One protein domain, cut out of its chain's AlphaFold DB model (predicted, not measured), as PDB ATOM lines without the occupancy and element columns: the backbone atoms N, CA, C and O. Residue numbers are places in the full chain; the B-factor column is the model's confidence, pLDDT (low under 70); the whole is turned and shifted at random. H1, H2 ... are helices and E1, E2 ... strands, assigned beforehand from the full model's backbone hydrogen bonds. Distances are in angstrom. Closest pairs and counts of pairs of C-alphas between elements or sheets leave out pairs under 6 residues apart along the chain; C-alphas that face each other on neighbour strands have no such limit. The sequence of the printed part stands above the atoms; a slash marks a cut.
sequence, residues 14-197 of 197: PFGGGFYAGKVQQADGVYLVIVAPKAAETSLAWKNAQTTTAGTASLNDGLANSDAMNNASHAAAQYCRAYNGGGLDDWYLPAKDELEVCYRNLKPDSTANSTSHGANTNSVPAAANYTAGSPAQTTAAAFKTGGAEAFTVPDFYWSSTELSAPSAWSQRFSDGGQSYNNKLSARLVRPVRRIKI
ATOM      1  N   PRO A  14     262.756 378.315 228.953       97.31
ATOM      2  CA  PRO A  14     262.287 379.291 227.972       97.31
ATOM      3  C   PRO A  14     261.160 380.150 228.551       97.31
ATOM      4  O   PRO A  14     260.190 379.613 229.075       97.31
ATOM      5  N   PHE A  15     261.301 381.473 228.492       96.94
ATOM      6  CA  PHE A  15     260.308 382.422 228.994       96.94
ATOM      7  C   PHE A  15     260.566 383.813 228.415       96.94
ATOM      8  O   PHE A  15     261.718 384.215 228.252       96.94
ATOM      9  N   GLY A  16     259.509 384.570 228.113       95.12
ATOM     10  CA  GLY A  16     259.640 385.974 227.701       95.12
ATOM     11  C   GLY A  16     260.498 386.204 226.448       95.12
ATOM     12  O   GLY A  16     261.138 387.245 226.344       95.12
ATOM     13  N   GLY A  17     260.549 385.245 225.516       96.12
ATOM     14  CA  GLY A  17     261.364 385.317 224.291       96.12
ATOM     15  C   GLY A  17     262.844 384.945 224.461       96.12
ATOM     16  O   GLY A  17     263.593 384.969 223.488       96.12
ATOM     17  N   GLY A  18     263.266 384.578 225.672       98.06
ATOM     18  CA  GLY A  18     264.605 384.083 225.969       98.06
ATOM     19  C   GLY A  18     264.554 382.983 227.021       98.06
ATOM     20  O   GLY A  18     263.672 382.128 226.984       98.06
ATOM     21  N   PHE A  19     265.490 383.012 227.968       98.62
ATOM     22  CA  PHE A  19     265.598 382.013 229.028       98.62
ATOM     23  C   PHE A  19     265.692 382.677 230.394       98.62
ATOM     24  O   PHE A  19     266.492 383.589 230.604       98.62
ATOM     25  N   TYR A  20     264.893 382.207 231.345       98.75
ATOM     26  CA  TYR A  20     264.938 382.700 232.715       98.75
ATOM     27  C   TYR A  20     266.300 382.409 233.356       98.75
ATOM     28  O   TYR A  20     266.732 381.260 233.409       98.75
ATOM     29  N   ALA A  21     266.974 383.444 233.851       98.69
ATOM     30  CA  ALA A  21     268.274 383.338 234.503       98.69
ATOM     31  C   ALA A  21     268.176 383.437 236.030       98.69
ATOM     32  O   ALA A  21     268.974 382.833 236.735       98.69
ATOM     33  N   GLY A  22     267.208 384.174 236.565       98.44
ATOM     34  CA  GLY A  22     267.067 384.391 238.002       98.44
ATOM     35  C   GLY A  22     266.377 385.713 238.301       98.44
ATOM     36  O   GLY A  22     265.702 386.271 237.438       98.44
ATOM     37  N   LYS A  23     266.538 386.219 239.525       98.62
ATOM     38  CA  LYS A  23     265.846 387.422 240.000       98.62
ATOM     39  C   LYS A  23     266.803 388.480 240.522       98.62
ATOM     40  O   LYS A  23     267.786 388.148 241.188       98.62
ATOM     41  N   VAL A  24     266.446 389.737 240.288       98.44
ATOM     42  CA  VAL A  24     267.129 390.918 240.816       98.44
ATOM     43  C   VAL A  24     266.121 391.855 241.490       98.44
ATOM     44  O   VAL A  24     265.017 392.060 240.991       98.44
ATOM     45  N   GLN A  25     266.483 392.403 242.642       98.31
ATOM     46  CA  GLN A  25     265.785 393.473 243.336       98.31
ATOM     47  C   GLN A  25     266.271 394.811 242.780       98.31
ATOM     48  O   GLN A  25     267.474 395.081 242.723       98.31
ATOM     49  N   GLN A  26     265.323 395.662 242.416       97.44
ATOM     50  CA  GLN A  26     265.531 397.061 242.059       97.44
ATOM     51  C   GLN A  26     264.682 397.951 242.976       97.44
ATOM     52  O   GLN A  26     263.911 397.454 243.800       97.44
ATOM     53  N   ALA A  27     264.844 399.271 242.876       94.56
ATOM     54  CA  ALA A  27     264.182 400.219 243.776       94.56
ATOM     55  C   ALA A  27     262.648 400.116 243.747       94.56
ATOM     56  O   ALA A  27     261.989 400.355 244.755       94.56
ATOM     57  N   ASP A  28     262.083 399.744 242.601       95.81
ATOM     58  CA  ASP A  28     260.645 399.701 242.370       95.81
ATOM     59  C   ASP A  28     260.050 398.282 242.402       95.81
ATOM     60  O   ASP A  28     258.841 398.139 242.217       95.81
ATOM     61  N   GLY A  29     260.849 397.235 242.630       97.50
ATOM     62  CA  GLY A  29     260.352 395.864 242.760       97.50
ATOM     63  C   GLY A  29     261.365 394.779 242.404       97.50
ATOM     64  O   GLY A  29     262.546 395.044 242.180       97.50
ATOM     65  N   VAL A  30     260.883 393.538 242.366       98.25
ATOM     66  CA  VAL A  30     261.665 392.377 241.928       98.25
ATOM     67  C   VAL A  30     261.411 392.135 240.446       98.25
ATOM     68  O   VAL A  30     260.277 392.187 239.973       98.25
ATOM     69  N   TYR A  31     262.479 391.830 239.723       98.50
ATOM     70  CA  TYR A  31     262.444 391.506 238.308       98.50
ATOM     71  C   TYR A  31     263.030 390.124 238.054       98.50
ATOM     72  O   TYR A  31     264.043 389.746 238.645       98.50
ATOM     73  N   LEU A  32     262.422 389.386 237.130       98.56
ATOM     74  CA  LEU A  32     263.057 388.257 236.463       98.56
ATOM     75  C   LEU A  32     264.087 388.795 235.468       98.56
ATOM     76  O   LEU A  32     263.774 389.713 234.713       98.56
ATOM     77  N   VAL A  33     265.268 388.185 235.420       98.69
ATOM     78  CA  VAL A  33     266.272 388.406 234.372       98.69
ATOM     79  C   VAL A  33     266.095 387.326 233.313       98.69
ATOM     80  O   VAL A  33     266.164 386.135 233.627       98.69
ATOM     81  N   ILE A  34     265.866 387.735 232.067       98.81
ATOM     82  CA  ILE A  34     265.682 386.847 230.916       98.81
ATOM     83  C   ILE A  34     266.847 387.060 229.952       98.81
ATOM     84  O   ILE A  34     267.018 388.161 229.438       98.81
ATOM     85  N   VAL A  35     267.651 386.030 229.691       98.81
ATOM     86  CA  VAL A  35     268.769 386.108 228.738       98.81
ATOM     87  C   VAL A  35     268.308 385.761 227.322       98.81
ATOM     88  O   VAL A  35     267.564 384.798 227.129       98.81
ATOM     89  N   ALA A  36     268.752 386.529 226.326       98.88
ATOM     90  CA  ALA A  36     268.471 386.258 224.918       98.88
ATOM     91  C   ALA A  36     269.053 384.902 224.475       98.88
ATOM     92  O   ALA A  36     270.000 384.412 225.096       98.88
ATOM     93  N   PRO A  37     268.561 384.289 223.386       98.75
ATOM     94  CA  PRO A  37     269.181 383.103 222.796       98.75
ATOM     95  C   PRO A  37     270.660 383.296 222.442       98.75
ATOM     96  O   PRO A  37     271.116 384.413 222.193       98.75
ATOM     97  N   LYS A  38     271.421 382.201 222.384       98.69
ATOM     98  CA  LYS A  38     272.867 382.212 222.106       98.69
ATOM     99  C   LYS A  38     273.208 382.844 220.765       98.69
ATOM    100  O   LYS A  38     274.249 383.476 220.638       98.69
ATOM    101  N   ALA A  39     272.312 382.736 219.790       98.31
ATOM    102  CA  ALA A  39     272.459 383.381 218.488       98.31
ATOM    103  C   ALA A  39     272.555 384.922 218.561       98.31
ATOM    104  O   ALA A  39     273.008 385.541 217.605       98.31
ATOM    105  N   ALA A  40     272.138 385.541 219.674       98.62
ATOM    106  CA  ALA A  40     272.281 386.976 219.936       98.62
ATOM    107  C   ALA A  40     273.612 387.346 220.613       98.62
ATOM    108  O   ALA A  40     273.824 388.496 220.991       98.62
ATOM    109  N   GLU A  41     274.490 386.377 220.861       98.81
ATOM    110  CA  GLU A  41     275.813 386.661 221.392       98.81
ATOM    111  C   GLU A  41     276.733 387.195 220.295       98.81
ATOM    112  O   GLU A  41     276.804 386.653 219.193       98.81
ATOM    113  N   THR A  42     277.478 388.246 220.613       98.75
ATOM    114  CA  THR A  42     278.504 388.806 219.729       98.75
ATOM    115  C   THR A  42     279.646 389.399 220.549       98.75
ATOM    116  O   THR A  42     279.570 389.433 221.775       98.75
ATOM    117  N   SER A  43     280.710 389.866 219.893       98.69
ATOM    118  CA  SER A  43     281.857 390.511 220.536       98.69
ATOM    119  C   SER A  43     281.978 391.963 220.088       98.69
ATOM    120  O   SER A  43     282.178 392.239 218.906       98.69
ATOM    121  N   LEU A  44     281.841 392.899 221.029       98.75
ATOM    122  CA  LEU A  44     281.817 394.338 220.758       98.75
ATOM    123  C   LEU A  44     282.589 395.115 221.827       98.75
ATOM    124  O   LEU A  44     282.712 394.688 222.978       98.75
ATOM    125  N   ALA A  45     283.118 396.276 221.443       98.75
ATOM    126  CA  ALA A  45     283.673 397.233 222.394       98.75
ATOM    127  C   ALA A  45     282.547 397.868 223.225       98.75
ATOM    128  O   ALA A  45     281.451 398.122 222.715       98.75
ATOM    129  N   TRP A  46     282.831 398.159 224.495       98.75
ATOM    130  CA  TRP A  46     281.882 398.847 225.375       98.75
ATOM    131  C   TRP A  46     281.688 400.303 224.936       98.75
ATOM    132  O   TRP A  46     280.567 400.802 224.902       98.75
ATOM    133  N   LYS A  47     282.784 400.967 224.543       98.56
ATOM    134  CA  LYS A  47     282.796 402.329 223.997       98.56
ATOM    135  C   LYS A  47     283.977 402.526 223.050       98.56
ATOM    136  O   LYS A  47     284.979 401.831 223.165       98.56
ATOM    137  N   ASN A  48     283.892 403.501 222.149       98.25
ATOM    138  CA  ASN A  48     284.969 403.868 221.221       98.25
ATOM    139  C   ASN A  48     285.933 404.955 221.746       98.25
ATOM    140  O   ASN A  48     286.818 405.398 221.017       98.25
ATOM    141  N   ALA A  49     285.783 405.382 223.001       97.62
ATOM    142  CA  ALA A  49     286.612 406.395 223.649       97.62
ATOM    143  C   ALA A  49     286.787 406.095 225.146       97.62
ATOM    144  O   ALA A  49     285.909 405.515 225.783       97.62
ATOM    145  N   GLN A  50     287.904 406.537 225.730       97.00
ATOM    146  CA  GLN A  50     288.194 406.395 227.164       97.00
ATOM    147  C   GLN A  50     287.702 407.614 227.953       97.00
ATOM    148  O   GLN A  50     288.474 408.321 228.596       97.00
ATOM    149  N   THR A  51     286.403 407.883 227.873       98.06
ATOM    150  CA  THR A  51     285.732 408.954 228.619       98.06
ATOM    151  C   THR A  51     284.621 408.376 229.484       98.06
ATOM    152  O   THR A  51     284.094 407.296 229.193       98.06
ATOM    153  N   THR A  52     284.252 409.089 230.546       98.12
ATOM    154  CA  THR A  52     283.086 408.733 231.365       98.12
ATOM    155  C   THR A  52     281.789 408.850 230.568       98.12
ATOM    156  O   THR A  52     281.722 409.526 229.534       98.12
ATOM    157  N   THR A  53     280.760 408.160 231.040       98.38
ATOM    158  CA  THR A  53     279.431 408.099 230.430       98.38
ATOM    159  C   THR A  53     278.407 408.276 231.537       98.38
ATOM    160  O   THR A  53     278.208 407.395 232.373       98.38
ATOM    161  N   ALA A  54     277.774 409.446 231.588       98.50
ATOM    162  CA  ALA A  54     276.781 409.737 232.616       98.50
ATOM    163  C   ALA A  54     275.628 408.717 232.580       98.50
ATOM    164  O   ALA A  54     275.239 408.258 231.511       98.50
ATOM    165  N   GLY A  55     275.091 408.362 233.749       98.50
ATOM    166  CA  GLY A  55     273.944 407.450 233.857       98.50
ATOM    167  C   GLY A  55     274.262 405.958 233.706       98.50
ATOM    168  O   GLY A  55     273.333 405.165 233.679       98.50
ATOM    169  N   THR A  56     275.537 405.558 233.645       98.62
ATOM    170  CA  THR A  56     275.938 404.151 233.416       98.62
ATOM    171  C   THR A  56     276.528 403.453 234.647       98.62
ATOM    172  O   THR A  56     277.147 402.401 234.534       98.62
ATOM    173  N   ALA A  57     276.372 404.023 235.844       98.38
ATOM    174  CA  ALA A  57     276.991 403.504 237.068       98.38
ATOM    175  C   ALA A  57     276.105 402.522 237.862       98.38
ATOM    176  O   ALA A  57     276.543 402.013 238.894       98.38
ATOM    177  N   SER A  58     274.865 402.258 237.427       98.50
ATOM    178  CA  SER A  58     273.961 401.375 238.172       98.50
ATOM    179  C   SER A  58     274.488 399.942 238.191       98.50
ATOM    180  O   SER A  58     274.949 399.425 237.168       98.50
ATOM    181  N   LEU A  59     274.411 399.284 239.349       98.56
ATOM    182  CA  LEU A  59     274.837 397.892 239.501       98.56
ATOM    183  C   LEU A  59     273.746 396.897 239.099       98.56
ATOM    184  O   LEU A  59     274.076 395.802 238.661       98.56
ATOM    185  N   ASN A  60     272.471 397.272 239.211       98.62
ATOM    186  CA  ASN A  60     271.325 396.372 239.054       98.62
ATOM    187  C   ASN A  60     270.252 396.870 238.073       98.62
ATOM    188  O   ASN A  60     269.291 396.141 237.848       98.62
ATOM    189  N   ASP A  61     270.394 398.071 237.501       98.69
ATOM    190  CA  ASP A  61     269.485 398.618 236.485       98.69
ATOM    191  C   ASP A  61     270.199 398.746 235.130       98.69
ATOM    192  O   ASP A  61     270.654 399.822 234.727       98.69
ATOM    193  N   GLY A  62     270.348 397.615 234.437       98.81
ATOM    194  CA  GLY A  62     271.012 397.569 233.138       98.81
ATOM    195  C   GLY A  62     270.226 398.245 232.027       98.81
ATOM    196  O   GLY A  62     270.842 398.696 231.059       98.81
ATOM    197  N   LEU A  63     268.901 398.361 232.167       98.81
ATOM    198  CA  LEU A  63     268.068 399.083 231.211       98.81
ATOM    199  C   LEU A  63     268.390 400.577 231.267       98.81
ATOM    200  O   LEU A  63     268.756 401.144 230.241       98.81
ATOM    201  N   ALA A  64     268.371 401.182 232.461       98.75
ATOM    202  CA  ALA A  64     268.720 402.592 232.631       98.75
ATOM    203  C   ALA A  64     270.154 402.892 232.169       98.75
ATOM    204  O   ALA A  64     270.374 403.866 231.448       98.75
ATOM    205  N   ASN A  65     271.118 402.023 232.511       98.88
ATOM    206  CA  ASN A  65     272.484 402.158 232.004       98.88
ATOM    207  C   ASN A  65     272.508 402.116 230.471       98.88
ATOM    208  O   ASN A  65     273.120 402.974 229.846       98.88
ATOM    209  N   SER A  66     271.863 401.117 229.859       98.81
ATOM    210  CA  SER A  66     271.901 400.904 228.409       98.81
ATOM    211  C   SER A  66     271.209 402.017 227.632       98.81
ATOM    212  O   SER A  66     271.721 402.414 226.590       98.81
ATOM    213  N   ASP A  67     270.097 402.552 228.137       98.81
ATOM    214  CA  ASP A  67     269.406 403.687 227.526       98.81
ATOM    215  C   ASP A  67     270.272 404.957 227.566       98.81
ATOM    216  O   ASP A  67     270.370 405.663 226.561       98.81
ATOM    217  N   ALA A  68     270.995 405.203 228.668       98.81
ATOM    218  CA  ALA A  68     271.922 406.335 228.788       98.81
ATOM    219  C   ALA A  68     273.096 406.280 227.789       98.81
ATOM    220  O   ALA A  68     273.700 407.308 227.472       98.81
ATOM    221  N   MET A  69     273.412 405.094 227.261       98.31
ATOM    222  CA  MET A  69     274.495 404.887 226.301       98.31
ATOM    223  C   MET A  69     274.045 404.232 224.988       98.31
ATOM    224  O   MET A  69     274.860 403.657 224.275       98.31
ATOM    225  N   ASN A  70     272.772 404.348 224.608       98.50
ATOM    226  CA  ASN A  70     272.276 403.814 223.339       98.50
ATOM    227  C   ASN A  70     272.636 404.737 222.159       98.50
ATOM    228  O   ASN A  70     271.809 405.489 221.644       98.50
ATOM    229  N   ASN A  71     273.906 404.739 221.759       98.38
ATOM    230  CA  ASN A  71     274.411 405.568 220.667       98.38
ATOM    231  C   ASN A  71     275.632 404.930 219.985       98.38
ATOM    232  O   ASN A  71     276.233 403.989 220.503       98.38
ATOM    233  N   ALA A  72     276.034 405.481 218.836       98.06
ATOM    234  CA  ALA A  72     277.107 404.939 217.997       98.06
ATOM    235  C   ALA A  72     278.488 404.873 218.681       98.06
ATOM    236  O   ALA A  72     279.370 404.152 218.217       98.06
ATOM    237  N   SER A  73     278.695 405.599 219.787       98.50
ATOM    238  CA  SER A  73     279.933 405.491 220.562       98.50
ATOM    239  C   SER A  73     279.994 404.251 221.448       98.50
ATOM    240  O   SER A  73     281.089 403.932 221.902       98.50
ATOM    241  N   HIS A  74     278.883 403.545 221.680       98.81
ATOM    242  CA  HIS A  74     278.781 402.413 222.610       98.81
ATOM    243  C   HIS A  74     278.185 401.190 221.906       98.81
ATOM    244  O   HIS A  74     277.030 400.813 222.116       98.81
ATOM    245  N   ALA A  75     278.990 400.567 221.043       98.81
ATOM    246  CA  ALA A  75     278.545 399.480 220.173       98.81
ATOM    247  C   ALA A  75     277.856 398.335 220.939       98.81
ATOM    248  O   ALA A  75     276.816 397.854 220.499       98.81
ATOM    249  N   ALA A  76     278.390 397.935 222.100       98.81
ATOM    250  CA  ALA A  76     277.797 396.899 222.948       98.81
ATOM    251  C   ALA A  76     276.348 397.211 223.366       98.81
ATOM    252  O   ALA A  76     275.452 396.390 223.167       98.81
ATOM    253  N   ALA A  77     276.104 398.398 223.926       98.88
ATOM    254  CA  ALA A  77     274.779 398.788 224.398       98.88
ATOM    255  C   ALA A  77     273.810 399.041 223.239       98.88
ATOM    256  O   ALA A  77     272.666 398.594 223.294       98.88
ATOM    257  N   GLN A  78     274.288 399.691 222.173       98.81
ATOM    258  CA  GLN A  78     273.502 399.926 220.966       98.81
ATOM    259  C   GLN A  78     273.041 398.609 220.329       98.81
ATOM    260  O   GLN A  78     271.872 398.479 219.976       98.81
ATOM    261  N   TYR A  79     273.929 397.614 220.234       98.88
ATOM    262  CA  TYR A  79     273.572 396.282 219.748       98.88
ATOM    263  C   TYR A  79     272.480 395.640 220.608       98.88
ATOM    264  O   TYR A  79     271.472 395.183 220.074       98.88
ATOM    265  N   CYS A  80     272.644 395.639 221.937       98.88
ATOM    266  CA  CYS A  80     271.657 395.029 222.823       98.88
ATOM    267  C   CYS A  80     270.300 395.741 222.779       98.88
ATOM    268  O   CYS A  80     269.288 395.052 222.763       98.88
ATOM    269  N   ARG A  81     270.265 397.082 222.706       98.81
ATOM    270  CA  ARG A  81     269.011 397.850 222.581       98.81
ATOM    271  C   ARG A  81     268.333 397.694 221.222       98.81
ATOM    272  O   ARG A  81     267.116 397.800 221.152       98.81
ATOM    273  N   ALA A  82     269.096 397.446 220.158       98.62
ATOM    274  CA  ALA A  82     268.558 397.211 218.818       98.62
ATOM    275  C   ALA A  82     268.126 395.752 218.575       98.62
ATOM    276  O   ALA A  82     267.485 395.464 217.563       98.62
ATOM    277  N   TYR A  83     268.496 394.822 219.461       98.69
ATOM    278  CA  TYR A  83     268.117 393.421 219.335       98.69
ATOM    279  C   TYR A  83     266.599 393.253 219.476       98.69
ATOM    280  O   TYR A  83     266.005 393.755 220.426       98.69
ATOM    281  N   ASN A  84     265.985 392.523 218.540       97.75
ATOM    282  CA  ASN A  84     264.532 392.351 218.445       97.75
ATOM    283  C   ASN A  84     264.072 390.879 218.505       97.75
ATOM    284  O   ASN A  84     263.038 390.497 217.942       97.75
ATOM    285  N   GLY A  85     264.863 390.021 219.160       95.56
ATOM    286  CA  GLY A  85     264.575 388.593 219.284       95.56
ATOM    287  C   GLY A  85     263.208 388.318 219.903       95.56
ATOM    288  O   GLY A  85     262.794 388.990 220.847       95.56
ATOM    289  N   GLY A  86     262.492 387.337 219.351       91.88
ATOM    290  CA  GLY A  86     261.134 387.004 219.790       91.88
ATOM    291  C   GLY A  86     260.084 388.082 219.494       91.88
ATOM    292  O   GLY A  86     258.984 387.990 220.027       91.88
ATOM    293  N   GLY A  87     260.402 389.091 218.668       94.88
ATOM    294  CA  GLY A  87     259.503 390.210 218.359       94.88
ATOM    295  C   GLY A  87     259.394 391.250 219.480       94.88
ATOM    296  O   GLY A  87     258.398 391.963 219.547       94.88
ATOM    297  N   LEU A  88     260.386 391.306 220.371       97.56
ATOM    298  CA  LEU A  88     260.412 392.138 221.580       97.56
ATOM    299  C   LEU A  88     261.511 393.197 221.464       97.56
ATOM    300  O   LEU A  88     262.559 392.894 220.908       97.56
ATOM    301  N   ASP A  89     261.308 394.400 221.997       96.75
ATOM    302  CA  ASP A  89     262.177 395.578 221.805       96.75
ATOM    303  C   ASP A  89     262.766 396.154 223.114       96.75
ATOM    304  O   ASP A  89     263.450 397.184 223.136       96.75
ATOM    305  N   ASP A  90     262.564 395.461 224.231       98.25
ATOM    306  CA  ASP A  90     262.993 395.853 225.576       98.25
ATOM    307  C   ASP A  90     264.286 395.149 226.037       98.25
ATOM    308  O   ASP A  90     264.569 395.065 227.231       98.25
ATOM    309  N   TRP A  91     265.088 394.647 225.094       98.88
ATOM    310  CA  TRP A  91     266.385 394.009 225.346       98.88
ATOM    311  C   TRP A  91     267.490 395.024 225.635       98.88
ATOM    312  O   TRP A  91     267.564 396.052 224.986       98.88
ATOM    313  N   TYR A  92     268.402 394.757 226.562       98.94
ATOM    314  CA  TYR A  92     269.461 395.679 226.969       98.94
ATOM    315  C   TYR A  92     270.731 394.938 227.407       98.94
ATOM    316  O   TYR A  92     270.756 393.711 227.513       98.94
ATOM    317  N   LEU A  93     271.823 395.678 227.615       98.94
ATOM    318  CA  LEU A  93     273.073 395.119 228.127       98.94
ATOM    319  C   LEU A  93     272.970 395.010 229.666       98.94
ATOM    320  O   LEU A  93     272.769 396.036 230.325       98.94
ATOM    321  N   PRO A  94     273.099 393.810 230.264       98.94
ATOM    322  CA  PRO A  94     272.864 393.611 231.698       98.94
ATOM    323  C   PRO A  94     273.789 394.479 232.551       98.94
ATOM    324  O   PRO A  94     274.972 394.602 232.235       98.94
ATOM    325  N   ALA A  95     273.301 395.041 233.656       98.94
ATOM    326  CA  ALA A  95     274.177 395.624 234.669       98.94
ATOM    327  C   ALA A  95     274.987 394.530 235.383       98.94
ATOM    328  O   ALA A  95     274.707 393.335 235.255       98.94
ATOM    329  N   LYS A  96     276.020 394.929 236.135       98.81
ATOM    330  CA  LYS A  96     276.960 394.007 236.791       98.81
ATOM    331  C   LYS A  96     276.251 392.917 237.607       98.81
ATOM    332  O   LYS A  96     276.616 391.750 237.509       98.81
ATOM    333  N   ASP A  97     275.254 393.284 238.401       98.88
ATOM    334  CA  ASP A  97     274.554 392.361 239.293       98.88
ATOM    335  C   ASP A  97     273.492 391.526 238.560       98.88
ATOM    336  O   ASP A  97     273.179 390.423 238.997       98.88
ATOM    337  N   GLU A  98     272.977 391.987 237.417       98.94
ATOM    338  CA  GLU A  98     272.127 391.168 236.538       98.94
ATOM    339  C   GLU A  98     272.960 390.111 235.797       98.94
ATOM    340  O   GLU A  98     272.562 388.950 235.698       98.94
ATOM    341  N   LEU A  99     274.155 390.487 235.328       98.94
ATOM    342  CA  LEU A  99     275.100 389.566 234.693       98.94
ATOM    343  C   LEU A  99     275.604 388.504 235.682       98.94
ATOM    344  O   LEU A  99     275.785 387.341 235.319       98.94
ATOM    345  N   GLU A 100     275.777 388.891 236.945       98.81
ATOM    346  CA  GLU A 100     276.113 387.970 238.028       98.81
ATOM    347  C   GLU A 100     275.018 386.923 238.241       98.81
ATOM    348  O   GLU A 100     275.330 385.734 238.321       98.81
ATOM    349  N   VAL A 101     273.744 387.332 238.229       98.88
ATOM    350  CA  VAL A 101     272.599 386.410 238.304       98.88
ATOM    351  C   VAL A 101     272.614 385.414 237.139       98.88
ATOM    352  O   VAL A 101     272.354 384.228 237.361       98.88
ATOM    353  N   CYS A 102     272.970 385.851 235.926       98.88
ATOM    354  CA  CYS A 102     273.163 384.947 234.789       98.88
ATOM    355  C   CYS A 102     274.247 383.903 235.074       98.88
ATOM    356  O   CYS A 102     273.979 382.709 234.961       98.88
ATOM    357  N   TYR A 103     275.445 384.321 235.492       98.88
ATOM    358  CA  TYR A 103     276.525 383.383 235.808       98.88
ATOM    359  C   TYR A 103     276.130 382.399 236.911       98.88
ATOM    360  O   TYR A 103     276.310 381.191 236.764       98.88
ATOM    361  N   ARG A 104     275.556 382.902 238.007       98.50
ATOM    362  CA  ARG A 104     275.225 382.094 239.181       98.50
ATOM    363  C   ARG A 104     274.327 380.910 238.862       98.50
ATOM    364  O   ARG A 104     274.480 379.843 239.448       98.50
ATOM    365  N   ASN A 105     273.379 381.114 237.964       98.69
ATOM    366  CA  ASN A 105     272.332 380.143 237.692       98.69
ATOM    367  C   ASN A 105     272.563 379.360 236.391       98.69
ATOM    368  O   ASN A 105     272.049 378.250 236.231       98.69
ATOM    369  N   LEU A 106     273.350 379.916 235.467       98.75
ATOM    370  CA  LEU A 106     273.598 379.371 234.130       98.75
ATOM    371  C   LEU A 106     275.089 379.108 233.874       98.75
ATOM    372  O   LEU A 106     275.529 379.125 232.726       98.75
ATOM    373  N   LYS A 107     275.869 378.855 234.935       98.62
ATOM    374  CA  LYS A 107     277.293 378.507 234.852       98.62
ATOM    375  C   LYS A 107     277.518 377.322 233.888       98.62
ATOM    376  O   LYS A 107     277.034 376.225 234.195       98.62
ATOM    377  N   PRO A 108     278.250 377.495 232.768       98.62
ATOM    378  CA  PRO A 108     278.331 376.480 231.714       98.62
ATOM    379  C   PRO A 108     279.202 375.266 232.029       98.62
ATOM    380  O   PRO A 108     278.860 374.152 231.628       98.62
ATOM    381  N   ASP A 109     280.321 375.448 232.731       97.94
ATOM    382  CA  ASP A 109     281.291 374.384 233.007       97.94
ATOM    383  C   ASP A 109     281.493 374.123 234.511       97.94
ATOM    384  O   ASP A 109     280.831 374.707 235.373       97.94
ATOM    385  N   SER A 110     282.368 373.168 234.826       97.94
ATOM    386  CA  SER A 110     282.683 372.732 236.189       97.94
ATOM    387  C   SER A 110     283.961 373.358 236.761       97.94
ATOM    388  O   SER A 110     284.474 372.856 237.761       97.94
ATOM    389  N   THR A 111     284.507 374.414 236.149       98.50
ATOM    390  CA  THR A 111     285.715 375.102 236.637       98.50
ATOM    391  C   THR A 111     285.480 375.621 238.058       98.50
ATOM    392  O   THR A 111     284.390 376.093 238.378       98.50
ATOM    393  N   ALA A 112     286.475 375.531 238.946       98.50
ATOM    394  CA  ALA A 112     286.347 376.065 240.304       98.50
ATOM    395  C   ALA A 112     286.124 377.588 240.277       98.50
ATOM    396  O   ALA A 112     286.750 378.287 239.481       98.50
ATOM    397  N   ASN A 113     285.239 378.110 241.134       98.75
ATOM    398  CA  ASN A 113     284.947 379.547 241.140       98.75
ATOM    399  C   ASN A 113     286.084 380.368 241.763       98.75
ATOM    400  O   ASN A 113     286.680 379.966 242.765       98.75
ATOM    401  N   SER A 114     286.279 381.581 241.249       98.12
ATOM    402  CA  SER A 114     287.075 382.622 241.899       98.12
ATOM    403  C   SER A 114     286.339 383.160 243.140       98.12
ATOM    404  O   SER A 114     285.340 383.868 243.023       98.12
ATOM    405  N   THR A 115     286.830 382.854 244.346       98.19
ATOM    406  CA  THR A 115     286.113 383.074 245.627       98.19
ATOM    407  C   THR A 115     286.118 384.515 246.152       98.19
ATOM    408  O   THR A 115     285.441 384.827 247.129       98.19
ATOM    409  N   SER A 116     286.849 385.420 245.500       97.88
ATOM    410  CA  SER A 116     286.862 386.853 245.832       97.88
ATOM    411  C   SER A 116     285.714 387.641 245.185       97.88
ATOM    412  O   SER A 116     285.640 388.859 245.346       97.88
ATOM    413  N   HIS A 117     284.834 386.969 244.438       97.81
ATOM    414  CA  HIS A 117     283.734 387.575 243.687       97.81
ATOM    415  C   HIS A 117     282.404 386.893 244.001       97.81
ATOM    416  O   HIS A 117     282.374 385.839 244.631       97.81
ATOM    417  N   GLY A 118     281.305 387.485 243.532       97.50
ATOM    418  CA  GLY A 118     279.967 386.898 243.607       97.50
ATOM    419  C   GLY A 118     279.036 387.533 244.627       97.50
ATOM    420  O   GLY A 118     277.828 387.367 244.491       97.50
ATOM    421  N   ALA A 119     279.540 388.319 245.586       98.38
ATOM    422  CA  ALA A 119     278.664 389.090 246.461       98.38
ATOM    423  C   ALA A 119     277.737 389.986 245.627       98.38
ATOM    424  O   ALA A 119     278.185 390.803 244.819       98.38
ATOM    425  N   ASN A 120     276.435 389.793 245.825       98.50
ATOM    426  CA  ASN A 120     275.387 390.480 245.093       98.50
ATOM    427  C   ASN A 120     274.173 390.649 246.012       98.50
ATOM    428  O   ASN A 120     273.349 389.741 246.161       98.50
ATOM    429  N   THR A 121     274.060 391.820 246.633       98.31
ATOM    430  CA  THR A 121     272.931 392.160 247.511       98.31
ATOM    431  C   THR A 121     271.636 392.407 246.745       98.31
ATOM    432  O   THR A 121     270.571 392.393 247.352       98.31
ATOM    433  N   ASN A 122     271.722 392.616 245.429       98.62
ATOM    434  CA  ASN A 122     270.573 392.834 244.558       98.62
ATOM    435  C   ASN A 122     270.015 391.526 243.992       98.62
ATOM    436  O   ASN A 122     268.876 391.501 243.551       98.62
ATOM    437  N   SER A 123     270.762 390.422 243.999       98.50
ATOM    438  CA  SER A 123     270.191 389.114 243.652       98.50
ATOM    439  C   SER A 123     269.078 388.713 244.627       98.50
ATOM    440  O   SER A 123     269.083 389.126 245.786       98.50
ATOM    441  N   VAL A 124     268.109 387.914 244.170       98.06
ATOM    442  CA  VAL A 124     267.026 387.404 245.029       98.06
ATOM    443  C   VAL A 124     267.016 385.870 245.017       98.06
ATOM    444  O   VAL A 124     266.605 385.278 244.012       98.06
ATOM    445  N   PRO A 125     267.397 385.207 246.131       97.81
ATOM    446  CA  PRO A 125     267.856 385.794 247.400       97.81
ATOM    447  C   PRO A 125     269.224 386.488 247.284       97.81
ATOM    448  O   PRO A 125     270.022 386.131 246.416       97.81
ATOM    449  N   ALA A 126     269.487 387.445 248.183       98.19
ATOM    450  CA  ALA A 126     270.778 388.122 248.271       98.19
ATOM    451  C   ALA A 126     271.878 387.113 248.603       98.19
ATOM    452  O   ALA A 126     271.666 386.183 249.385       98.19
ATOM    453  N   ALA A 127     273.062 387.303 248.029       97.38
ATOM    454  CA  ALA A 127     274.113 386.303 248.105       97.38
ATOM    455  C   ALA A 127     275.478 386.884 248.446       97.38
ATOM    456  O   ALA A 127     275.817 388.014 248.088       97.38
ATOM    457  N   ALA A 128     276.261 386.046 249.117       98.12
ATOM    458  CA  ALA A 128     277.657 386.280 249.435       98.12
ATOM    459  C   ALA A 128     278.574 385.924 248.252       98.12
ATOM    460  O   ALA A 128     278.117 385.495 247.191       98.12
ATOM    461  N   ASN A 129     279.881 386.093 248.455       98.50
ATOM    462  CA  ASN A 129     280.887 385.616 247.514       98.50
ATOM    463  C   ASN A 129     280.749 384.115 247.230       98.50
ATOM    464  O   ASN A 129     280.293 383.333 248.068       98.50
ATOM    465  N   TYR A 130     281.202 383.723 246.044       98.56
ATOM    466  CA  TYR A 130     281.294 382.338 245.627       98.56
ATOM    467  C   TYR A 130     282.190 381.534 246.567       98.56
ATOM    468  O   TYR A 130     283.190 382.020 247.097       98.56
ATOM    469  N   THR A 131     281.881 380.251 246.682       98.56
ATOM    470  CA  THR A 131     282.839 379.252 247.160       98.56
ATOM    471  C   THR A 131     283.433 378.536 245.953       98.56
ATOM    472  O   THR A 131     282.867 378.584 244.860       98.56
ATOM    473  N   ALA A 132     284.534 377.802 246.132       98.00
ATOM    474  CA  ALA A 132     285.148 377.048 245.036       98.00
ATOM    475  C   ALA A 132     284.146 376.132 244.293       98.00
ATOM    476  O   ALA A 132     284.286 375.939 243.088       98.00
ATOM    477  N   GLY A 133     283.111 375.631 244.989       97.75
ATOM    478  CA  GLY A 133     282.054 374.778 244.429       97.75
ATOM    479  C   GLY A 133     280.674 375.429 244.258       97.75
ATOM    480  O   GLY A 133     279.768 374.774 243.753       97.75
ATOM    481  N   SER A 134     280.466 376.682 244.677       97.31
ATOM    482  CA  SER A 134     279.165 377.368 244.587       97.31
ATOM    483  C   SER A 134     279.310 378.755 243.951       97.31
ATOM    484  O   SER A 134     280.023 379.581 244.518       97.31
ATOM    485  N   PRO A 135     278.643 379.038 242.815       98.06
ATOM    486  CA  PRO A 135     277.698 378.174 242.098       98.06
ATOM    487  C   PRO A 135     278.363 376.936 241.471       98.06
ATOM    488  O   PRO A 135     279.513 376.981 241.019       98.06
ATOM    489  N   ALA A 136     277.623 375.827 241.461       98.31
ATOM    490  CA  ALA A 136     277.972 374.634 240.693       98.31
ATOM    491  C   ALA A 136     277.605 374.836 239.211       98.31
ATOM    492  O   ALA A 136     276.917 375.799 238.870       98.31
ATOM    493  N   GLN A 137     278.052 373.937 238.328       98.69
ATOM    494  CA  GLN A 137     277.587 373.918 236.936       98.69
ATOM    495  C   GLN A 137     276.051 373.856 236.898       98.69
ATOM    496  O   GLN A 137     275.434 373.127 237.679       98.69
ATOM    497  N   THR A 138     275.431 374.590 235.973       98.62
ATOM    498  CA  THR A 138     273.976 374.583 235.801       98.62
ATOM    499  C   THR A 138     273.433 373.187 235.481       98.62
ATOM    500  O   THR A 138     274.077 372.377 234.807       98.62
ATOM    501  N   THR A 139     272.216 372.891 235.933       98.06
ATOM    502  CA  THR A 139     271.497 371.660 235.565       98.06
ATOM    503  C   THR A 139     270.793 371.777 234.213       98.06
ATOM    504  O   THR A 139     270.470 370.750 233.615       98.06
ATOM    505  N   ALA A 140     270.605 372.995 233.689       98.38
ATOM    506  CA  ALA A 140     269.989 373.238 232.390       98.38
ATOM    507  C   ALA A 140     270.895 372.736 231.254       98.38
ATOM    508  O   ALA A 140     271.907 373.353 230.928       98.38
ATOM    509  N   ALA A 141     270.524 371.614 230.627       98.50
ATOM    510  CA  ALA A 141     271.351 370.945 229.619       98.50
ATOM    511  C   ALA A 141     271.749 371.862 228.448       98.50
ATOM    512  O   ALA A 141     272.888 371.809 227.998       98.50
ATOM    513  N   ALA A 142     270.845 372.743 228.007       98.69
ATOM    514  CA  ALA A 142     271.126 373.698 226.937       98.69
ATOM    515  C   ALA A 142     272.218 374.718 227.305       98.69
ATOM    516  O   ALA A 142     272.902 375.200 226.411       98.69
ATOM    517  N   PHE A 143     272.406 375.021 228.595       98.81
ATOM    518  CA  PHE A 143     273.374 376.009 229.078       98.81
ATOM    519  C   PHE A 143     274.713 375.411 229.528       98.81
ATOM    520  O   PHE A 143     275.642 376.166 229.804       98.81
ATOM    521  N   LYS A 144     274.847 374.080 229.583       98.69
ATOM    522  CA  LYS A 144     276.144 373.425 229.816       98.69
ATOM    523  C   LYS A 144     277.048 373.590 228.599       98.69
ATOM    524  O   LYS A 144     276.543 373.597 227.484       98.69
ATOM    525  N   THR A 145     278.366 373.657 228.781       98.25
ATOM    526  CA  THR A 145     279.339 373.719 227.672       98.25
ATOM    527  C   THR A 145     279.035 372.680 226.585       98.25
ATOM    528  O   THR A 145     278.862 371.499 226.882       98.25
ATOM    529  N   GLY A 146     278.957 373.131 225.327       96.81
ATOM    530  CA  GLY A 146     278.534 372.325 224.172       96.81
ATOM    531  C   GLY A 146     277.020 372.317 223.913       96.81
ATOM    532  O   GLY A 146     276.587 371.911 222.838       96.81
ATOM    533  N   GLY A 147     276.214 372.790 224.863       98.44
ATOM    534  CA  GLY A 147     274.783 373.015 224.703       98.44
ATOM    535  C   GLY A 147     274.477 374.236 223.832       98.44
ATOM    536  O   GLY A 147     275.270 375.175 223.742       98.44
ATOM    537  N   ALA A 148     273.300 374.224 223.203       98.50
ATOM    538  CA  ALA A 148     272.887 375.236 222.227       98.50
ATOM    539  C   ALA A 148     272.779 376.662 222.799       98.50
ATOM    540  O   ALA A 148     272.859 377.627 222.047       98.50
ATOM    541  N   GLU A 149     272.622 376.796 224.117       98.81
ATOM    542  CA  GLU A 149     272.400 378.067 224.810       98.81
ATOM    543  C   GLU A 149     273.539 378.462 225.756       98.81
ATOM    544  O   GLU A 149     273.466 379.501 226.415       98.81
ATOM    545  N   ALA A 150     274.610 377.669 225.815       98.69
ATOM    546  CA  ALA A 150     275.716 377.871 226.740       98.69
ATOM    547  C   ALA A 150     276.378 379.241 226.563       98.69
ATOM    548  O   ALA A 150     276.686 379.668 225.445       98.69
ATOM    549  N   PHE A 151     276.661 379.923 227.673       98.69
ATOM    550  CA  PHE A 151     277.618 381.025 227.628       98.69
ATOM    551  C   PHE A 151     278.990 380.480 227.194       98.69
ATOM    552  O   PHE A 151     279.384 379.375 227.562       98.69
ATOM    553  N   THR A 152     279.693 381.242 226.365       98.62
ATOM    554  CA  THR A 152     281.053 380.950 225.918       98.62
ATOM    555  C   THR A 152     282.001 381.048 227.103       98.62
ATOM    556  O   THR A 152     281.995 382.019 227.860       98.62
ATOM    557  N   VAL A 153     282.840 380.032 227.243       98.00
ATOM    558  CA  VAL A 153     283.905 379.942 228.240       98.00
ATOM    559  C   VAL A 153     285.244 379.774 227.510       98.00
ATOM    560  O   VAL A 153     285.257 379.161 226.443       98.00
ATOM    561  N   PRO A 154     286.369 380.290 228.044       96.75
ATOM    562  CA  PRO A 154     286.538 380.973 229.329       96.75
ATOM    563  C   PRO A 154     286.444 382.509 229.221       96.75
ATOM    564  O   PRO A 154     287.160 383.229 229.920       96.75
ATOM    565  N   ASP A 155     285.607 383.024 228.322       96.88
ATOM    566  CA  ASP A 155     285.564 384.447 227.991       96.88
ATOM    567  C   ASP A 155     284.809 385.321 229.003       96.88
ATOM    568  O   ASP A 155     284.050 384.861 229.864       96.88
ATOM    569  N   PHE A 156     285.057 386.628 228.886       98.44
ATOM    570  CA  PHE A 156     284.381 387.673 229.646       98.44
ATOM    571  C   PHE A 156     283.212 388.262 228.864       98.44
ATOM    572  O   PHE A 156     283.349 388.589 227.685       98.44
ATOM    573  N   TYR A 157     282.128 388.523 229.584       98.88
ATOM    574  CA  TYR A 157     280.981 389.274 229.104       98.88
ATOM    575  C   TYR A 157     280.992 390.679 229.679       98.88
ATOM    576  O   TYR A 157     281.254 390.861 230.870       98.88
ATOM    577  N   TRP A 158     280.702 391.675 228.846       98.88
ATOM    578  CA  TRP A 158     280.475 393.031 229.320       98.88
ATOM    579  C   TRP A 158     279.212 393.114 230.169       98.88
ATOM    580  O   TRP A 158     278.195 392.494 229.863       98.88
ATOM    581  N   SER A 159     279.278 393.955 231.196       98.88
ATOM    582  CA  SER A 159     278.095 394.562 231.792       98.88
ATOM    583  C   SER A 159     277.928 395.995 231.281       98.88
ATOM    584  O   SER A 159     278.873 396.599 230.765       98.88
ATOM    585  N   SER A 160     276.750 396.575 231.472       98.88
ATOM    586  CA  SER A 160     276.484 397.982 231.193       98.88
ATOM    587  C   SER A 160     277.030 398.939 232.253       98.88
ATOM    588  O   SER A 160     276.993 400.147 232.045       98.88
ATOM    589  N   THR A 161     277.560 398.417 233.360       98.88
ATOM    590  CA  THR A 161     278.056 399.216 234.481       98.88
ATOM    591  C   THR A 161     279.460 399.755 234.191       98.88
ATOM    592  O   THR A 161     280.448 399.013 234.154       98.88
ATOM    593  N   GLU A 162     279.572 401.069 234.036       98.69
ATOM    594  CA  GLU A 162     280.841 401.786 233.961       98.69
ATOM    595  C   GLU A 162     281.544 401.807 235.328       98.69
ATOM    596  O   GLU A 162     280.906 401.975 236.366       98.69
ATOM    597  N   LEU A 163     282.874 401.655 235.337       98.31
ATOM    598  CA  LEU A 163     283.690 401.857 236.541       98.31
ATOM    599  C   LEU A 163     284.388 403.221 236.522       98.31
ATOM    600  O   LEU A 163     284.448 403.915 237.532       98.31
ATOM    601  N   SER A 164     284.990 403.573 235.390       98.19
ATOM    602  CA  SER A 164     285.807 404.778 235.239       98.19
ATOM    603  C   SER A 164     285.888 405.188 233.773       98.19
ATOM    604  O   SER A 164     285.389 404.478 232.902       98.19
ATOM    605  N   ALA A 165     286.541 406.311 233.462       98.00
ATOM    606  CA  ALA A 165     286.733 406.760 232.081       98.00
ATOM    607  C   ALA A 165     287.288 405.660 231.139       98.00
ATOM    608  O   ALA A 165     286.667 405.432 230.097       98.00
ATOM    609  N   PRO A 166     288.360 404.914 231.490       98.06
ATOM    610  CA  PRO A 166     288.884 403.857 230.625       98.06
ATOM    611  C   PRO A 166     288.182 402.500 230.760       98.06
ATOM    612  O   PRO A 166     288.338 401.678 229.856       98.06
ATOM    613  N   SER A 167     287.435 402.238 231.844       98.25
ATOM    614  CA  SER A 167     287.062 400.864 232.211       98.25
ATOM    615  C   SER A 167     285.584 400.658 232.551       98.25
ATOM    616  O   SER A 167     284.953 401.499 233.191       98.25
ATOM    617  N   ALA A 168     285.048 399.504 232.157       98.69
ATOM    618  CA  ALA A 168     283.713 399.022 232.524       98.69
ATOM    619  C   ALA A 168     283.799 397.635 233.177       98.69
ATOM    620  O   ALA A 168     284.811 396.941 233.033       98.69
ATOM    621  N   TRP A 169     282.761 397.238 233.912       98.81
ATOM    622  CA  TRP A 169     282.694 395.932 234.568       98.81
ATOM    623  C   TRP A 169     282.368 394.812 233.582       98.81
ATOM    624  O   TRP A 169     281.588 394.975 232.645       98.81
ATOM    625  N   SER A 170     282.940 393.642 233.836       98.69
ATOM    626  CA  SER A 170     282.730 392.423 233.061       98.69
ATOM    627  C   SER A 170     282.851 391.191 233.951       98.69
ATOM    628  O   SER A 170     283.473 391.247 235.017       98.69
ATOM    629  N   GLN A 171     282.297 390.072 233.497       98.75
ATOM    630  CA  GLN A 171     282.317 388.815 234.238       98.75
ATOM    631  C   GLN A 171     282.710 387.647 233.344       98.75
ATOM    632  O   GLN A 171     282.204 387.512 232.231       98.75
ATOM    633  N   ARG A 172     283.619 386.806 233.835       98.56
ATOM    634  CA  ARG A 172     284.052 385.580 233.168       98.56
ATOM    635  C   ARG A 172     283.098 384.437 233.473       98.56
ATOM    636  O   ARG A 172     282.761 384.228 234.636       98.56
ATOM    637  N   PHE A 173     282.694 383.686 232.452       98.19
ATOM    638  CA  PHE A 173     281.683 382.637 232.620       98.19
ATOM    639  C   PHE A 173     282.236 381.237 232.920       98.19
ATOM    640  O   PHE A 173     281.445 380.340 233.180       98.19
ATOM    641  N   SER A 174     283.558 381.040 232.967       98.06
ATOM    642  CA  SER A 174     284.144 379.783 233.464       98.06
ATOM    643  C   SER A 174     284.181 379.727 234.997       98.06
ATOM    644  O   SER A 174     283.699 378.780 235.605       98.06
ATOM    645  N   ASP A 175     284.728 380.761 235.643       98.38
ATOM    646  CA  ASP A 175     285.019 380.781 237.087       98.38
ATOM    647  C   ASP A 175     284.312 381.909 237.857       98.38
ATOM    648  O   ASP A 175     284.495 382.052 239.069       98.38
ATOM    649  N   GLY A 176     283.525 382.741 237.171       98.38
ATOM    650  CA  GLY A 176     282.786 383.842 237.782       98.38
ATOM    651  C   GLY A 176     283.640 385.062 238.097       98.38
ATOM    652  O   GLY A 176     283.141 385.991 238.733       98.38
ATOM    653  N   GLY A 177     284.907 385.091 237.672       98.56
ATOM    654  CA  GLY A 177     285.804 386.211 237.927       98.56
ATOM    655  C   GLY A 177     285.215 387.530 237.423       98.56
ATOM    656  O   GLY A 177     284.963 387.681 236.225       98.56
ATOM    657  N   GLN A 178     285.008 388.489 238.327       98.19
ATOM    658  CA  GLN A 178     284.542 389.833 237.987       98.19
ATOM    659  C   GLN A 178     285.740 390.772 237.901       98.19
ATOM    660  O   GLN A 178     286.537 390.871 238.830       98.19
ATOM    661  N   SER A 179     285.868 391.468 236.777       96.88
ATOM    662  CA  SER A 179     286.975 392.389 236.532       96.88
ATOM    663  C   SER A 179     286.487 393.631 235.804       96.88
ATOM    664  O   SER A 179     285.437 393.621 235.154       96.88
ATOM    665  N   TYR A 180     287.273 394.694 235.884       95.31
ATOM    666  CA  TYR A 180     287.111 395.866 235.047       95.31
ATOM    667  C   TYR A 180     288.119 395.825 233.909       95.31
ATOM    668  O   TYR A 180     289.284 395.477 234.086       95.31
ATOM    669  N   ASN A 181     287.665 396.174 232.716       97.62
ATOM    670  CA  ASN A 181     288.470 396.040 231.516       97.62
ATOM    671  C   ASN A 181     288.384 397.293 230.656       97.62
ATOM    672  O   ASN A 181     287.405 398.035 230.737       97.62
ATOM    673  N   ASN A 182     289.397 397.497 229.810       98.06
ATOM    674  CA  ASN A 182     289.443 398.627 228.890       98.06
ATOM    675  C   ASN A 182     288.226 398.602 227.951       98.06
ATOM    676  O   ASN A 182     287.988 397.605 227.267       98.06
ATOM    677  N   LYS A 183     287.470 399.702 227.911       97.88
ATOM    678  CA  LYS A 183     286.228 399.824 227.133       97.88
ATOM    679  C   LYS A 183     286.421 399.717 225.624       97.88
ATOM    680  O   LYS A 183     285.463 399.376 224.935       97.88
ATOM    681  N   LEU A 184     287.630 400.001 225.132       98.31
ATOM    682  CA  LEU A 184     287.978 399.887 223.713       98.31
ATOM    683  C   LEU A 184     288.156 398.426 223.280       98.31
ATOM    684  O   LEU A 184     288.127 398.132 222.089       98.31
ATOM    685  N   SER A 185     288.371 397.505 224.225       97.94
ATOM    686  CA  SER A 185     288.523 396.084 223.919       97.94
ATOM    687  C   SER A 185     287.171 395.448 223.609       97.94
ATOM    688  O   SER A 185     286.205 395.625 224.351       97.94
ATOM    689  N   ALA A 186     287.119 394.650 222.544       98.19
ATOM    690  CA  ALA A 186     285.955 393.823 222.267       98.19
ATOM    691  C   ALA A 186     285.834 392.704 223.312       98.19
ATOM    692  O   ALA A 186     286.831 392.066 223.664       98.19
ATOM    693  N   ARG A 187     284.620 392.487 223.822       98.44
ATOM    694  CA  ARG A 187     284.261 391.345 224.675       98.44
ATOM    695  C   ARG A 187     282.864 390.875 224.334       98.44
ATOM    696  O   ARG A 187     282.123 391.583 223.650       98.44
ATOM    697  N   LEU A 188     282.510 389.703 224.848       98.81
ATOM    698  CA  LEU A 188     281.203 389.133 224.594       98.81
ATOM    699  C   LEU A 188     280.100 390.001 225.195       98.81
ATOM    700  O   LEU A 188     280.226 390.568 226.279       98.81
ATOM    701  N   VAL A 189     279.000 390.094 224.469       98.69
ATOM    702  CA  VAL A 189     277.760 390.716 224.913       98.69
ATOM    703  C   VAL A 189     276.637 389.744 224.612       98.69
ATOM    704  O   VAL A 189     276.653 389.064 223.587       98.69
ATOM    705  N   ARG A 190     275.659 389.673 225.509       98.81
ATOM    706  CA  ARG A 190     274.431 388.916 225.285       98.81
ATOM    707  C   ARG A 190     273.278 389.727 225.868       98.81
ATOM    708  O   ARG A 190     273.328 390.017 227.066       98.81
ATOM    709  N   PRO A 191     272.297 390.143 225.048       98.94
ATOM    710  CA  PRO A 191     271.189 390.944 225.541       98.94
ATOM    711  C   PRO A 191     270.421 390.208 226.640       98.94
ATOM    712  O   PRO A 191     270.257 388.984 226.597       98.94
ATOM    713  N   VAL A 192     269.929 390.962 227.613       98.94
ATOM    714  CA  VAL A 192     268.939 390.502 228.589       98.94
ATOM    715  C   VAL A 192     267.714 391.398 228.520       98.94
ATOM    716  O   VAL A 192     267.787 392.509 228.012       98.94
ATOM    717  N   ARG A 193     266.591 390.939 229.048       98.38
ATOM    718  CA  ARG A 193     265.447 391.791 229.369       98.38
ATOM    719  C   ARG A 193     264.969 391.494 230.783       98.38
ATOM    720  O   ARG A 193     265.336 390.463 231.358       98.38
ATOM    721  N   ARG A 194     264.127 392.371 231.326       97.88
ATOM    722  CA  ARG A 194     263.544 392.206 232.660       97.88
ATOM    723  C   ARG A 194     262.031 392.176 232.628       97.88
ATOM    724  O   ARG A 194     261.408 392.923 231.884       97.88
ATOM    725  N   ILE A 195     261.443 391.350 233.486       97.69
ATOM    726  CA  ILE A 195     259.989 391.264 233.665       97.69
ATOM    727  C   ILE A 195     259.690 391.423 235.150       97.69
ATOM    728  O   ILE A 195     260.217 390.670 235.968       97.69
ATOM    729  N   LYS A 196     258.877 392.421 235.499       96.75
ATOM    730  CA  LYS A 196     258.495 392.702 236.887       96.75
ATOM    731  C   LYS A 196     257.532 391.633 237.410       96.75
ATOM    732  O   LYS A 196     256.680 391.178 236.646       96.75
ATOM    733  N   ILE A 197     257.658 391.270 238.688       93.69
ATOM    734  CA  ILE A 197     256.758 390.337 239.395       93.69
ATOM    735  C   ILE A 197     256.136 390.957 240.642       93.69
ATOM    736  O   ILE A 197     256.737 391.904 241.198       93.69
TER     737      ILE A 197
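Overview. This is residues 14 to 197 of the 197 residues of the protein "DUF1566 domain-containing protein" of Halomonadaceae bacterium (UniProt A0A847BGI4). With little regular structure, this compact, rounded domain has H3 between two small antiparallel sheets, E1 E2 E8 and E4 E5 E6. H1, H2 and the pair E3 E7 lie near E4. Three named helices and eight strands, mixed in class, hold 73 of 184 printed residues; the radius of gyration of the C-alphas is 14.7 A, the spans 38 by 35 by 33 A.

Arrangement. E1, residues 18-26, and E2, 29-35, form a hairpin, with N 21 and O 33 within hydrogen-bond range at 2.8 A. E8, 192-196, is antiparallel to E2, N 34 and O 193 being 2.9 A apart. H3, 96-106, is on this sheet at a height of 8.3 A, and on the meander of successive antiparallel neighbours E4, 156-162, E5, 167-172, and E6, 178-182, at 9.2 A. In the helices every O i to N i+4 pair is within range.

Along the chain. E1, 20.7 A long, begins at C-alpha 18 (264.605, 384.083, 225.969); E8 ends at C-alpha 196 (258.495, 392.702, 236.887). E3 is 42-45, H1 62-68, H2 75-82, E7 186-189.

Size, cuts and confidence. The printed part has no cut; H3 to E4 is a long link; no printed residue is under 70.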